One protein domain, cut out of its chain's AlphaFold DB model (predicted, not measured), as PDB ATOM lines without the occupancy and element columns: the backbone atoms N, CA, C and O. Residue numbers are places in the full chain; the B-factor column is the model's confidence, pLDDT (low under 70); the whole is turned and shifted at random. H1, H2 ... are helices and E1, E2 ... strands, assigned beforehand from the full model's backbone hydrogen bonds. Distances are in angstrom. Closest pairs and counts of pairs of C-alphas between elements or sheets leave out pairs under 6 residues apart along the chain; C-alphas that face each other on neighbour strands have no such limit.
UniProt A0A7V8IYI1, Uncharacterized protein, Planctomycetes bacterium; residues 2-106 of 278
ATOM      1  N   LEU A   2     -79.294 148.390  25.902       38.91
ATOM      2  CA  LEU A   2     -79.912 148.766  24.619       38.91
ATOM      3  C   LEU A   2     -79.013 149.792  23.915       38.91
ATOM      4  O   LEU A   2     -78.752 150.851  24.483       38.91
ATOM      5  N   LYS A   3     -78.524 149.454  22.714       43.78
ATOM      6  CA  LYS A   3     -77.741 150.369  21.872       43.78
ATOM      7  C   LYS A   3     -78.597 151.580  21.493       43.78
ATOM      8  O   LYS A   3     -79.806 151.454  21.299       43.78
ATOM      9  N   GLU A   4     -77.957 152.739  21.413       55.22
ATOM     10  CA  GLU A   4     -78.552 153.960  20.880       55.22
ATOM     11  C   GLU A   4     -79.119 153.667  19.484       55.22
ATOM     12  O   GLU A   4     -78.442 153.084  18.640       55.22
ATOM     13  N   PHE A   5     -80.385 154.012  19.259       58.50
ATOM     14  CA  PHE A   5     -80.958 154.026  17.921       58.50
ATOM     15  C   PHE A   5     -80.876 155.459  17.406       58.50
ATOM     16  O   PHE A   5     -81.233 156.401  18.115       58.50
ATOM     17  N   VAL A   6     -80.389 155.624  16.182       60.03
ATOM     18  CA  VAL A   6     -80.351 156.927  15.521       60.03
ATOM     19  C   VAL A   6     -81.649 157.076  14.744       60.03
ATOM     20  O   VAL A   6     -81.936 156.283  13.847       60.03
ATOM     21  N   VAL A   7     -82.450 158.075  15.102       61.00
ATOM     22  CA  VAL A   7     -83.563 158.501  14.254       61.00
ATOM     23  C   VAL A   7     -82.984 159.467  13.234       61.00
ATOM     24  O   VAL A   7     -82.541 160.552  13.594       61.00
ATOM     25  N   VAL A   8     -82.964 159.049  11.973       63.00
ATOM     26  CA  VAL A   8     -82.587 159.898  10.843       63.00
ATOM     27  C   VAL A   8     -83.822 160.165   9.997       63.00
ATOM     28  O   VAL A   8     -84.623 159.260   9.756       63.00
ATOM     29  N   SER A   9     -83.982 161.403   9.545       68.94
ATOM     30  CA  SER A   9     -84.909 161.735   8.470       68.94
ATOM     31  C   SER A   9     -84.116 161.989   7.196       68.94
ATOM     32  O   SER A   9     -83.025 162.556   7.223       68.94
ATOM     33  N   TRP A  10     -84.666 161.547   6.068       71.19
ATOM     34  CA  TRP A  10     -84.189 161.946   4.754       71.19
ATOM     35  C   TRP A  10     -85.323 162.644   4.018       71.19
ATOM     36  O   TRP A  10     -86.467 162.184   4.036       71.19
ATOM     37  N   HIS A  11     -84.993 163.758   3.379       68.00
ATOM     38  CA  HIS A  11     -85.915 164.543   2.574       68.00
ATOM     39  C   HIS A  11     -85.274 164.725   1.203       68.00
ATOM     40  O   HIS A  11     -84.128 165.152   1.114       68.00
ATOM     41  N   GLY A  12     -85.991 164.375   0.140       66.25
ATOM     42  CA  GLY A  12     -85.465 164.451  -1.218       66.25
ATOM     43  C   GLY A  12     -86.395 163.780  -2.218       66.25
ATOM     44  O   GLY A  12     -87.479 163.308  -1.866       66.25
ATOM     45  N   HIS A  13     -85.972 163.727  -3.475       72.06
ATOM     46  CA  HIS A  13     -86.682 162.973  -4.505       72.06
ATOM     47  C   HIS A  13     -86.111 161.566  -4.637       72.06
ATOM     48  O   HIS A  13     -84.912 161.362  -4.494       72.06
ATOM     49  N   ARG A  14     -86.938 160.605  -5.057       71.25
ATOM     50  CA  ARG A  14     -86.515 159.212  -5.299       71.25
ATOM     51  C   ARG A  14     -85.450 158.990  -6.365       71.25
ATOM     52  O   ARG A  14     -84.931 157.887  -6.456       71.25
ATOM     53  N   ASP A  15     -85.145 160.033  -7.125       71.56
ATOM     54  CA  ASP A  15     -84.177 159.998  -8.219       71.56
ATOM     55  C   ASP A  15     -82.933 160.852  -7.895       71.56
ATOM     56  O   ASP A  15     -82.140 161.134  -8.785       71.56
ATOM     57  N   ASP A  16     -82.766 161.304  -6.644       73.00
ATOM     58  CA  ASP A  16     -81.529 161.957  -6.201       73.00
ATOM     59  C   ASP A  16     -80.373 160.943  -6.218       73.00
ATOM     60  O   ASP A  16     -80.442 159.877  -5.605       73.00
ATOM     61  N   ALA A  17     -79.302 161.275  -6.940       75.19
ATOM     62  CA  ALA A  17     -78.143 160.404  -7.120       75.19
ATOM     63  C   ALA A  17     -77.357 160.153  -5.820       75.19
ATOM     64  O   ALA A  17     -76.643 159.156  -5.723       75.19
ATOM     65  N   ASN A  18     -77.497 161.028  -4.819       79.94
ATOM     66  CA  ASN A  18     -76.816 160.923  -3.529       79.94
ATOM     67  C   ASN A  18     -77.677 160.253  -2.452       79.94
ATOM     68  O   ASN A  18     -77.304 160.256  -1.276       79.94
ATOM     69  N   LEU A  19     -78.825 159.677  -2.824       77.88
ATOM     70  CA  LEU A  19     -79.700 159.018  -1.866       77.88
ATOM     71  C   LEU A  19     -78.961 157.872  -1.154       77.88
ATOM     72  O   LEU A  19     -78.406 157.001  -1.835       77.88
ATOM     73  N   PRO A  20     -79.018 157.777   0.185       83.00
ATOM     74  CA  PRO A  20     -78.473 156.622   0.887       83.00
ATOM     75  C   PRO A  20     -79.125 155.318   0.404       83.00
ATOM     76  O   PRO A  20     -80.342 155.262   0.213       83.00
ATOM     77  N   ALA A  21     -78.339 154.246   0.257       85.44
ATOM     78  CA  ALA A  21     -78.792 152.973  -0.320       85.44
ATOM     79  C   ALA A  21     -80.052 152.395   0.356       85.44
ATOM     80  O   ALA A  21     -80.939 151.877  -0.317       85.44
ATOM     81  N   VAL A  22     -80.181 152.547   1.679       83.50
ATOM     82  CA  VAL A  22     -81.384 152.126   2.417       83.50
ATOM     83  C   VAL A  22     -82.636 152.881   1.960       83.50
ATOM     84  O   VAL A  22     -83.698 152.284   1.791       83.50
ATOM     85  N   VAL A  23     -82.524 154.188   1.716       83.62
ATOM     86  CA  VAL A  23     -83.649 155.009   1.258       83.62
ATOM     87  C   VAL A  23     -84.045 154.577  -0.154       83.62
ATOM     88  O   VAL A  23     -85.236 154.435  -0.436       83.62
ATOM     89  N   GLN A  24     -83.058 154.266  -1.006       83.38
ATOM     90  CA  GLN A  24     -83.310 153.712  -2.338       83.38
ATOM     91  C   GLN A  24     -84.073 152.390  -2.232       83.38
ATOM     92  O   GLN A  24     -85.095 152.228  -2.885       83.38
ATOM     93  N   GLU A  25     -83.660 151.471  -1.353       85.94
ATOM     94  CA  GLU A  25     -84.345 150.186  -1.170       85.94
ATOM     95  C   GLU A  25     -85.808 150.353  -0.714       85.94
ATOM     96  O   GLU A  25     -86.713 149.674  -1.224       85.94
ATOM     97  N   VAL A  26     -86.069 151.261   0.236       84.19
ATOM     98  CA  VAL A  26     -87.432 151.556   0.706       84.19
ATOM     99  C   VAL A  26     -88.289 152.065  -0.450       84.19
ATOM    100  O   VAL A  26     -89.368 151.518  -0.702       84.19
ATOM    101  N   TRP A  27     -87.803 153.059  -1.191       81.56
ATOM    102  CA  TRP A  27     -88.566 153.691  -2.263       81.56
ATOM    103  C   TRP A  27     -88.681 152.831  -3.520       81.56
ATOM    104  O   TRP A  27     -89.775 152.724  -4.071       81.56
ATOM    105  N   SER A  28     -87.629 152.133  -3.945       79.62
ATOM    106  CA  SER A  28     -87.698 151.197  -5.071       79.62
ATOM    107  C   SER A  28     -88.700 150.078  -4.815       79.62
ATOM    108  O   SER A  28     -89.373 149.651  -5.745       79.62
ATOM    109  N   ALA A  29     -88.839 149.605  -3.570       78.62
ATOM    110  CA  ALA A  29     -89.863 148.625  -3.219       78.62
ATOM    111  C   ALA A  29     -91.279 149.209  -3.248       78.62
ATOM    112  O   ALA A  29     -92.214 148.518  -3.648       78.62
ATOM    113  N   LYS A  30     -91.424 150.465  -2.826       75.44
ATOM    114  CA  LYS A  30     -92.701 151.177  -2.778       75.44
ATOM    115  C   LYS A  30     -93.234 151.524  -4.167       75.44
ATOM    116  O   LYS A  30     -94.408 151.307  -4.443       75.44
ATOM    117  N   PHE A  31     -92.368 152.007  -5.053       73.62
ATOM    118  CA  PHE A  31     -92.728 152.468  -6.394       73.62
ATOM    119  C   PHE A  31     -92.583 151.383  -7.479       73.62
ATOM    120  O   PHE A  31     -92.487 151.713  -8.661       73.62
ATOM    121  N   LYS A  32     -92.574 150.087  -7.117       72.81
ATOM    122  CA  LYS A  32     -92.541 149.002  -8.114       72.81
ATOM    123  C   LYS A  32     -93.779 149.066  -9.023       72.81
ATOM    124  O   LYS A  32     -94.899 149.114  -8.505       72.81
ATOM    125  N   PRO A  33     -93.621 149.002 -10.359       64.25
ATOM    126  CA  PRO A  33     -94.754 148.925 -11.278       64.25
ATOM    127  C   PRO A  33     -95.696 147.770 -10.906       64.25
ATOM    128  O   PRO A  33     -95.246 146.648 -10.683       64.25
ATOM    129  N   GLY A  34     -97.000 148.046 -10.812       61.69
ATOM    130  CA  GLY A  34     -98.023 147.055 -10.447       61.69
ATOM    131  C   GLY A  34     -98.269 146.878  -8.943       61.69
ATOM    132  O   GLY A  34     -99.255 146.244  -8.566       61.69
ATOM    133  N   ALA A  35     -97.459 147.482  -8.067       58.28
ATOM    134  CA  ALA A  35     -97.760 147.563  -6.641       58.28
ATOM    135  C   ALA A  35     -98.814 148.662  -6.390       58.28
ATOM    136  O   ALA A  35     -98.483 149.829  -6.230       58.28
ATOM    137  N   GLY A  36    -100.094 148.283  -6.428       51.69
ATOM    138  CA  GLY A  36    -101.270 149.021  -5.937       51.69
ATOM    139  C   GLY A  36    -101.170 150.539  -5.666       51.69
ATOM    140  O   GLY A  36    -100.668 150.972  -4.631       51.69
ATOM    141  N   ASN A  37    -101.854 151.284  -6.543       47.66
ATOM    142  CA  ASN A  37    -102.521 152.588  -6.404       47.66
ATOM    143  C   ASN A  37    -101.691 153.835  -6.047       47.66
ATOM    144  O   ASN A  37    -101.113 153.952  -4.971       47.66
ATOM    145  N   GLY A  38    -101.809 154.854  -6.911       49.12
ATOM    146  CA  GLY A  38    -101.358 156.246  -6.740       49.12
ATOM    147  C   GLY A  38    -102.047 157.024  -5.606       49.12
ATOM    148  O   GLY A  38    -102.485 158.155  -5.791       49.12
ATOM    149  N   GLN A  39    -102.162 156.409  -4.428       50.72
ATOM    150  CA  GLN A  39    -102.754 156.951  -3.200       50.72
ATOM    151  C   GLN A  39    -101.810 156.857  -1.987       50.72
ATOM    152  O   GLN A  39    -102.234 157.114  -0.864       50.72
ATOM    153  N   GLN A  40    -100.547 156.483  -2.194       58.66
ATOM    154  CA  GLN A  40     -99.552 156.308  -1.133       58.66
ATOM    155  C   GLN A  40     -99.029 157.669  -0.629       58.66
ATOM    156  O   GLN A  40     -98.981 158.642  -1.392       58.66
ATOM    157  N   SER A  41     -98.680 157.762   0.661       61.78
ATOM    158  CA  SER A  41     -98.042 158.950   1.250       61.78
ATOM    159  C   SER A  41     -96.646 159.165   0.659       61.78
ATOM    160  O   SER A  41     -96.016 158.209   0.219       61.78
ATOM    161  N   ASN A  42     -96.116 160.387   0.706       69.94
ATOM    162  CA  ASN A  42     -94.706 160.651   0.380       69.94
ATOM    163  C   ASN A  42     -93.775 160.465   1.593       69.94
ATOM    164  O   ASN A  42     -92.598 160.799   1.519       69.94
ATOM    165  N   VAL A  43     -94.300 159.960   2.712       73.94
ATOM    166  CA  VAL A  43     -93.551 159.741   3.952       73.94
ATOM    167  C   VAL A  43     -93.526 158.248   4.261       73.94
ATOM    168  O   VAL A  43     -94.574 157.612   4.371       73.94
ATOM    169  N   ASP A  44     -92.328 157.699   4.417       81.31
ATOM    170  CA  ASP A  44     -92.095 156.303   4.774       81.31
ATOM    171  C   ASP A  44     -91.311 156.217   6.072       81.31
ATOM    172  O   ASP A  44     -90.490 157.079   6.384       81.31
ATOM    173  N   ALA A  45     -91.548 155.142   6.811       86.00
ATOM    174  CA  ALA A  45     -90.758 154.785   7.971       86.00
ATOM    175  C   ALA A  45     -90.103 153.427   7.731       86.00
ATOM    176  O   ALA A  45     -90.712 152.505   7.180       86.00
ATOM    177  N   CYS A  46     -88.852 153.298   8.159       90.38
ATOM    178  CA  CYS A  46     -88.156 152.025   8.194       90.38
ATOM    179  C   CYS A  46     -87.349 151.895   9.484       90.38
ATOM    180  O   CYS A  46     -86.919 152.884  10.074       90.38
ATOM    181  N   VAL A  47     -87.171 150.655   9.923       89.44
ATOM    182  CA  VAL A  47     -86.291 150.290  11.031       89.44
ATOM    183  C   VAL A  47     -85.217 149.381  10.462       89.44
ATOM    184  O   VAL A  47     -85.529 148.434   9.734       89.44
ATOM    185  N   MET A  48     -83.967 149.674  10.808       88.62
ATOM    186  CA  MET A  48     -82.808 148.855  10.472       88.62
ATOM    187  C   MET A  48     -82.236 148.187  11.720       88.62
ATOM    188  O   MET A  48     -82.383 148.701  12.831       88.62
ATOM    189  N   ASP A  49     -81.563 147.058  11.532       87.50
ATOM    190  CA  ASP A  49     -80.656 146.520  12.540       87.50
ATOM    191  C   ASP A  49     -79.315 147.282  12.570       87.50
ATOM    192  O   ASP A  49     -79.055 148.183  11.769       87.50
ATOM    193  N   ALA A  50     -78.438 146.920  13.511       83.56
ATOM    194  CA  ALA A  50     -77.122 147.549  13.658       83.56
ATOM    195  C   ALA A  50     -76.163 147.277  12.478       83.56
ATOM    196  O   ALA A  50     -75.114 147.911  12.402       83.56
ATOM    197  N   GLY A  51     -76.496 146.332  11.592       85.69
ATOM    198  CA  GLY A  51     -75.774 146.061  10.349       85.69
ATOM    199  C   GLY A  51     -76.321 146.839   9.149       85.69
ATOM    200  O   GLY A  51     -75.830 146.648   8.040       85.69
ATOM    201  N   GLY A  52     -77.330 147.697   9.348       82.56
ATOM    202  CA  GLY A  52     -77.957 148.485   8.286       82.56
ATOM    203  C   GLY A  52     -78.998 147.719   7.465       82.56
ATOM    204  O   GLY A  52     -79.449 148.218   6.437       82.56
ATOM    205  N   LYS A  53     -79.410 146.518   7.891       89.56
ATOM    206  CA  LYS A  53     -80.441 145.745   7.190       89.56
ATOM    207  C   LYS A  53     -81.829 146.201   7.623       89.56
ATOM    208  O   LYS A  53     -82.126 146.242   8.815       89.56
ATOM    209  N   ILE A  54     -82.714 146.466   6.661       90.31
ATOM    210  CA  ILE A  54     -84.118 146.792   6.942       90.31
ATOM    211  C   ILE A  54     -84.815 145.582   7.576       90.31
ATOM    212  O   ILE A  54     -84.943 144.523   6.959       90.31
ATOM    213  N   VAL A  55     -85.313 145.756   8.800       92.31
ATOM    214  CA  VAL A  55     -86.125 144.754   9.512       92.31
ATOM    215  C   VAL A  55     -87.620 145.008   9.358       92.31
ATOM    216  O   VAL A  55     -88.423 144.079   9.415       92.31
ATOM    217  N   ARG A  56     -88.014 146.268   9.141       91.19
ATOM    218  CA  ARG A  56     -89.410 146.655   8.924       91.19
ATOM    219  C   ARG A  56     -89.488 147.949   8.125       91.19
ATOM    220  O   ARG A  56     -88.661 148.835   8.315       91.19
ATOM    221  N   LYS A  57     -90.508 148.075   7.273       89.56
ATOM    222  CA  LYS A  57     -90.862 149.320   6.578       89.56
ATOM    223  C   LYS A  57     -92.371 149.443   6.404       89.56
ATOM    224  O   LYS A  57     -93.042 148.423   6.249       89.56
ATOM    225  N   TRP A  58     -92.893 150.663   6.448       86.38
ATOM    226  CA  TRP A  58     -94.318 150.953   6.290       86.38
ATOM    227  C   TRP A  58     -94.548 152.397   5.830       86.38
ATOM    228  O   TRP A  58     -93.688 153.259   5.998       86.38
ATOM    229  N   ASP A  59     -95.740 152.661   5.285       80.50
ATOM    230  CA  ASP A  59     -96.205 154.029   5.045       80.50
ATOM    231  C   ASP A  59     -96.472 154.704   6.396       80.50
ATOM    232  O   ASP A  59     -97.342 154.260   7.162       80.50
ATOM    233  N   ALA A  60     -95.694 155.752   6.677       77.25
ATOM    234  CA  ALA A  60     -95.660 156.437   7.961       77.25
ATOM    235  C   ALA A  60     -96.981 157.134   8.306       77.25
ATOM    236  O   ALA A  60     -97.229 157.406   9.479       77.25
ATOM    237  N   MET A  61     -97.834 157.410   7.321       74.62
ATOM    238  CA  MET A  61     -99.094 158.111   7.536       74.62
ATOM    239  C   MET A  61    -100.250 157.158   7.240       74.62
ATOM    240  O   MET A  61    -100.351 156.587   6.152       74.62
ATOM    241  N   ALA A  62    -101.137 156.947   8.216       64.44
ATOM    242  CA  ALA A  62    -102.318 156.132   7.968       64.44
ATOM    243  C   ALA A  62    -103.233 156.830   6.951       64.44
ATOM    244  O   ALA A  62    -103.370 158.056   6.930       64.44
ATOM    245  N   LYS A  63    -103.874 156.027   6.099       62.81
ATOM    246  CA  LYS A  63    -104.934 156.508   5.219       62.81
ATOM    247  C   LYS A  63    -106.192 156.697   6.066       62.81
ATOM    248  O   LYS A  63    -106.686 155.728   6.634       62.81
ATOM    249  N   GLY A  64    -106.693 157.919   6.146       55.75
ATOM    250  CA  GLY A  64    -108.022 158.216   6.657       55.75
ATOM    251  C   GLY A  64    -109.106 157.946   5.604       55.75
ATOM    252  O   GLY A  64    -108.808 157.563   4.467       55.75
ATOM    253  N   PRO A  65    -110.386 158.095   5.970       46.25
ATOM    254  CA  PRO A  65    -111.508 157.677   5.132       46.25
ATOM    255  C   PRO A  65    -111.650 158.490   3.831       46.25
ATOM    256  O   PRO A  65    -112.174 157.966   2.848       46.25
ATOM    257  N   GLY A  66    -111.165 159.736   3.783       51.00
ATOM    258  CA  GLY A  66    -111.211 160.587   2.593       51.00
ATOM    259  C   GLY A  66    -109.936 160.591   1.725       51.00
ATOM    260  O   GLY A  66    -108.832 160.348   2.212       51.00
ATOM    261  N   PRO A  67    -110.031 160.969   0.431       47.19
ATOM    262  CA  PRO A  67    -108.872 161.120  -0.464       47.19
ATOM    263  C   PRO A  67    -107.877 162.220  -0.039       47.19
ATOM    264  O   PRO A  67    -106.742 162.228  -0.521       47.19
ATOM    265  N   ARG A  68    -108.286 163.125   0.864       51.38
ATOM    266  CA  ARG A  68    -107.445 164.160   1.495       51.38
ATOM    267  C   ARG A  68    -107.127 163.887   2.971       51.38
ATOM    268  O   ARG A  68    -106.309 164.599   3.537       51.38
ATOM    269  N   ASP A  69    -107.685 162.833   3.567       52.50
ATOM    270  CA  ASP A  69    -107.374 162.440   4.946       52.50
ATOM    271  C   ASP A  69    -106.092 161.606   4.977       52.50
ATOM    272  O   ASP A  69    -106.084 160.433   5.339       52.50
ATOM    273  N   ARG A  70    -104.972 162.177   4.539       55.31
ATOM    274  CA  ARG A  70    -103.671 161.528   4.726       55.31
ATOM    275  C   ARG A  70    -103.164 161.910   6.107       55.31
ATOM    276  O   ARG A  70    -102.572 162.971   6.246       55.31
ATOM    277  N   GLY A  71    -103.469 161.052   7.083       54.31
ATOM    278  CA  GLY A  71    -102.970 161.015   8.458       54.31
ATOM    279  C   GLY A  71    -102.699 162.369   9.112       54.31
ATOM    280  O   GLY A  71    -101.691 163.013   8.844       54.31
ATOM    281  N   ASN A  72    -103.517 162.762  10.082       54.56
ATOM    282  CA  ASN A  72    -103.031 163.706  11.083       54.56
ATOM    283  C   ASN A  72    -101.988 162.965  11.954       54.56
ATOM    284  O   ASN A  72    -102.261 161.830  12.356       54.56
ATOM    285  N   PRO A  73    -100.809 163.538  12.263       51.84
ATOM    286  CA  PRO A  73     -99.902 162.970  13.266       51.84
ATOM    287  C   PRO A  73    -100.588 162.703  14.618       51.84
ATOM    288  O   PRO A  73    -100.192 161.793  15.340       51.84
ATOM    289  N   GLY A  74    -101.643 163.463  14.938       54.28
ATOM    290  CA  GLY A  74    -102.508 163.256  16.105       54.28
ATOM    291  C   GLY A  74    -103.658 162.258  15.907       54.28
ATOM    292  O   GLY A  74    -104.425 162.042  16.842       54.28
ATOM    293  N   ASP A  75    -103.813 161.659  14.720       66.56
ATOM    294  CA  ASP A  75    -104.822 160.627  14.480       66.56
ATOM    295  C   ASP A  75    -104.419 159.318  15.169       66.56
ATOM    296  O   ASP A  75    -103.330 158.766  14.963       66.56
ATOM    297  N   SER A  76    -105.355 158.792  15.955       63.25
ATOM    298  CA  SER A  76    -105.286 157.477  16.579       63.25
ATOM    299  C   SER A  76    -104.865 156.368  15.608       63.25
ATOM    300  O   SER A  76    -104.065 155.519  15.998       63.25
ATOM    301  N   ALA A  77    -105.306 156.390  14.344       71.88
ATOM    302  CA  ALA A  77    -104.973 155.355  13.364       71.88
ATOM    303  C   ALA A  77    -103.488 155.378  12.963       71.88
ATOM    304  O   ALA A  77    -102.842 154.327  12.907       71.88
ATOM    305  N   THR A  78    -102.917 156.568  12.749       73.75
ATOM    306  CA  THR A  78    -101.474 156.739  12.511       73.75
ATOM    307  C   THR A  78    -100.691 156.255  13.730       73.75
ATOM    308  O   THR A  78     -99.792 155.425  13.600       73.75
ATOM    309  N   ALA A  79    -101.084 156.683  14.933       75.19
ATOM    310  CA  ALA A  79    -100.419 156.277  16.170       75.19
ATOM    311  C   ALA A  79    -100.511 154.764  16.448       75.19
ATOM    312  O   ALA A  79     -99.572 154.177  16.988       75.19
ATOM    313  N   VAL A  80    -101.630 154.108  16.112       79.19
ATOM    314  CA  VAL A  80    -101.783 152.643  16.199       79.19
ATOM    315  C   VAL A  80    -100.833 151.958  15.221       79.19
ATOM    316  O   VAL A  80    -100.023 151.140  15.653       79.19
ATOM    317  N   ARG A  81    -100.838 152.359  13.943       82.75
ATOM    318  CA  ARG A  81     -99.955 151.777  12.919       82.75
ATOM    319  C   ARG A  81     -98.479 151.883  13.303       82.75
ATOM    320  O   ARG A  81     -97.734 150.920  13.123       82.75
ATOM    321  N   TRP A  82     -98.047 153.035  13.817       85.81
ATOM    322  CA  TRP A  82     -96.679 153.214  14.310       85.81
ATOM    323  C   TRP A  82     -96.362 152.252  15.455       85.81
ATOM    324  O   TRP A  82     -95.342 151.567  15.405       85.81
ATOM    325  N   ARG A  83     -97.244 152.145  16.457       84.12
ATOM    326  CA  ARG A  83     -97.055 151.231  17.595       84.12
ATOM    327  C   ARG A  83     -96.955 149.770  17.158       84.12
ATOM    328  O   ARG A  83     -96.051 149.077  17.612       84.12
ATOM    329  N   GLU A  84     -97.829 149.323  16.261       88.06
ATOM    330  CA  GLU A  84     -97.829 147.950  15.738       88.06
ATOM    331  C   GLU A  84     -96.541 147.635  14.969       88.06
ATOM    332  O   GLU A  84     -95.853 146.658  15.270       88.06
ATOM    333  N   ASN A  85     -96.150 148.502  14.029       90.50
ATOM    334  CA  ASN A  85     -94.944 148.280  13.232       90.50
ATOM    335  C   ASN A  85     -93.665 148.337  14.075       90.50
ATOM    336  O   ASN A  85     -92.747 147.550  13.840       90.50
ATOM    337  N   LEU A  86     -93.607 149.216  15.081       88.69
ATOM    338  CA  LEU A  86     -92.487 149.267  16.020       88.69
ATOM    339  C   LEU A  86     -92.440 148.028  16.923       88.69
ATOM    340  O   LEU A  86     -91.352 147.507  17.165       88.69
ATOM    341  N   ALA A  87     -93.583 147.516  17.387       87.56
ATOM    342  CA  ALA A  87     -93.637 146.288  18.181       87.56
ATOM    343  C   ALA A  87     -93.153 145.065  17.380       87.56
ATOM    344  O   ALA A  87     -92.386 144.244  17.892       87.56
ATOM    345  N   GLU A  88     -93.535 144.965  16.105       91.06
ATOM    346  CA  GLU A  88     -93.051 143.912  15.209       91.06
ATOM    347  C   GLU A  88     -91.551 144.044  14.911       91.06
ATOM    348  O   GLU A  88     -90.820 143.055  14.994       91.06
ATOM    349  N   ALA A  89     -91.067 145.259  14.628       91.00
ATOM    350  CA  ALA A  89     -89.641 145.514  14.423       91.00
ATOM    351  C   ALA A  89     -88.819 145.147  15.669       91.00
ATOM    352  O   ALA A  89     -87.780 144.498  15.567       91.00
ATOM    353  N   ARG A  90     -89.321 145.488  16.861       88.50
ATOM    354  CA  ARG A  90     -88.711 145.134  18.149       88.50
ATOM    355  C   ARG A  90     -88.572 143.621  18.315       88.50
ATOM    356  O   ARG A  90     -87.504 143.149  18.699       88.50
ATOM    357  N   LYS A  91     -89.625 142.861  17.979       89.81
ATOM    358  CA  LYS A  91     -89.600 141.391  17.993       89.81
ATOM    359  C   LYS A  91     -88.565 140.842  17.008       89.81
ATOM    360  O   LYS A  91     -87.805 139.952  17.378       89.81
ATOM    361  N   ALA A  92     -88.506 141.382  15.791       90.00
ATOM    362  CA  ALA A  92     -87.535 140.969  14.774       90.00
ATOM    363  C   ALA A  92     -86.078 141.233  15.199       90.00
ATOM    364  O   ALA A  92     -85.189 140.462  14.854       90.00
ATOM    365  N   LEU A  93     -85.847 142.288  15.983       89.19
ATOM    366  CA  LEU A  93     -84.539 142.646  16.535       89.19
ATOM    367  C   LEU A  93     -84.190 141.903  17.838       89.19
ATOM    368  O   LEU A  93     -83.108 142.119  18.383       89.19
ATOM    369  N   GLY A  94     -85.087 141.063  18.369       89.19
ATOM    370  CA  GLY A  94     -84.876 140.363  19.642       89.19
ATOM    371  C   GLY A  94     -84.751 141.304  20.846       89.19
ATOM    372  O   GLY A  94     -84.071 140.979  21.819       89.19
ATOM    373  N   LEU A  95     -85.363 142.489  20.778       83.88
ATOM    374  CA  LEU A  95     -85.311 143.481  21.850       83.88
ATOM    375  C   LEU A  95     -86.403 143.199  22.893       83.88
ATOM    376  O   LEU A  95     -87.539 142.876  22.545       83.88
ATOM    377  N   GLY A  96     -86.057 143.350  24.174       81.88
ATOM    378  CA  GLY A  96     -87.010 143.252  25.284       81.88
ATOM    379  C   GLY A  96     -88.022 144.403  25.316       81.88
ATOM    380  O   GLY A  96     -87.957 145.340  24.515       81.88
ATOM    381  N   GLU A  97     -88.961 144.343  26.261       77.88
ATOM    382  CA  GLU A  97     -89.885 145.453  26.520       77.88
ATOM    383  C   GLU A  97     -89.113 146.735  26.888       77.88
ATOM    384  O   GLU A  97     -88.102 146.665  27.594       77.88
ATOM    385  N   PRO A  98     -89.550 147.917  26.418       70.75
ATOM    386  CA  PRO A  98     -88.959 149.174  26.846       70.75
ATOM    387  C   PRO A  98     -89.215 149.381  28.343       70.75
ATOM    388  O   PRO A  98     -90.354 149.338  28.795       70.75
ATOM    389  N   GLU A  99     -88.150 149.654  29.099       71.19
ATOM    390  CA  GLU A  99     -88.206 149.822  30.561       71.19
ATOM    391  C   GLU A  99     -89.091 151.004  31.010       71.19
ATOM    392  O   GLU A  99     -89.588 150.999  32.131       71.19
ATOM    393  N   ALA A 100     -89.318 151.998  30.141       70.88
ATOM    394  CA  ALA A 100     -90.280 153.090  30.318       70.88
ATOM    395  C   ALA A 100     -90.430 153.900  29.010       70.88
ATOM    396  O   ALA A 100     -89.519 153.873  28.169       70.88
ATOM    397  N   PRO A 101     -91.514 154.686  28.836       65.50
ATOM    398  CA  PRO A 101     -91.563 155.732  27.820       65.50
ATOM    399  C   PRO A 101     -90.394 156.694  28.042       65.50
ATOM    400  O   PRO A 101     -90.308 157.361  29.073       65.50
ATOM    401  N   ARG A 102     -89.466 156.763  27.085       64.00
ATOM    402  CA  ARG A 102     -88.424 157.790  27.109       64.00
ATOM    403  C   ARG A 102     -89.030 159.083  26.562       64.00
ATOM    404  O   ARG A 102     -89.642 159.030  25.493       64.00
ATOM    405  N   PRO A 103     -88.884 160.226  27.251       68.06
ATOM    406  CA  PRO A 103     -89.331 161.498  26.703       68.06
ATOM    407  C   PRO A 103     -88.619 161.754  25.372       68.06
ATOM    408  O   PRO A 103     -87.438 161.420  25.218       68.06
ATOM    409  N   VAL A 104     -89.343 162.334  24.411       68.94
ATOM    410  CA  VAL A 104     -88.760 162.782  23.143       68.94
ATOM    411  C   VAL A 104     -87.621 163.741  23.467       68.94
ATOM    412  O   VAL A 104     -87.821 164.750  24.143       68.94
ATOM    413  N   LYS A 105     -86.416 163.403  23.008       75.88
ATOM    414  CA  LYS A 105     -85.257 164.282  23.114       75.88
ATOM    415  C   LYS A 105     -85.184 165.123  21.851       75.88
ATOM    416  O   LYS A 105     -85.147 164.581  20.751       75.88
ATOM    417  N   LEU A 106     -85.175 166.437  22.027       82.12
ATOM    418  CA  LEU A 106     -84.870 167.367  20.947       82.12
ATOM    419  C   LEU A 106     -83.393 167.217  20.540       82.12
ATOM    420  O   LEU A 106     -82.602 166.715  21.349       82.12
TER     421      LEU A 106
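This is residues 2 to 106 of the 278 residues of an uncharacterized protein of Planctomycetes bacterium (UniProt A0A7V8IYI1). Little regular structure is here: a small two-stranded hairpin, E1 and E2, has H1 over one face and the longer H2 over the other, and long loops make up much of the rest. Residues 32 to 38 and 99 to 106 stick out. The 105 printed residues hold H1, E1, E2, H2 in that order, class mixed, with 38 residues in named elements. The whole is only just compact, close to loose, radius of gyration of the C-alphas 15.0 A, spanning 40 by 34 by 27 A.

Find E1, residues 44 to 48, and E2, residues 54 to 59. H1, residues 21 to 30, begins at C-alpha 21 (-78.792, 152.973, -0.320). H2, residues 76 to 92, runs 24.3 A to C-alpha 92 (-87.535, 140.969, 14.774).

E1 and E2 form an antiparallel hairpin at 167 degrees; N 47 and O 56 are 2.8 A apart, within hydrogen-bond range. The closest C-alphas of E2 and H2, Arg 56 and Ala 89, are 5.6 A apart; those of H1 and E2, Val 26 and Lys 57, 7.2 A. H1 and H2 are apart. Every O i to N i+4 pair in H1 and H2 is within hydrogen-bond range.

The C-alphas farthest apart, Pro 33 and Glu 99, are 42.4 A apart. The printed part has no cut. Links H1 to E1 and E2 to H2 are long. Look for pLDDT under 70 at residues 2 to 9, 11 to 12, 33 to 42, 62 to 76 and 101 to 104.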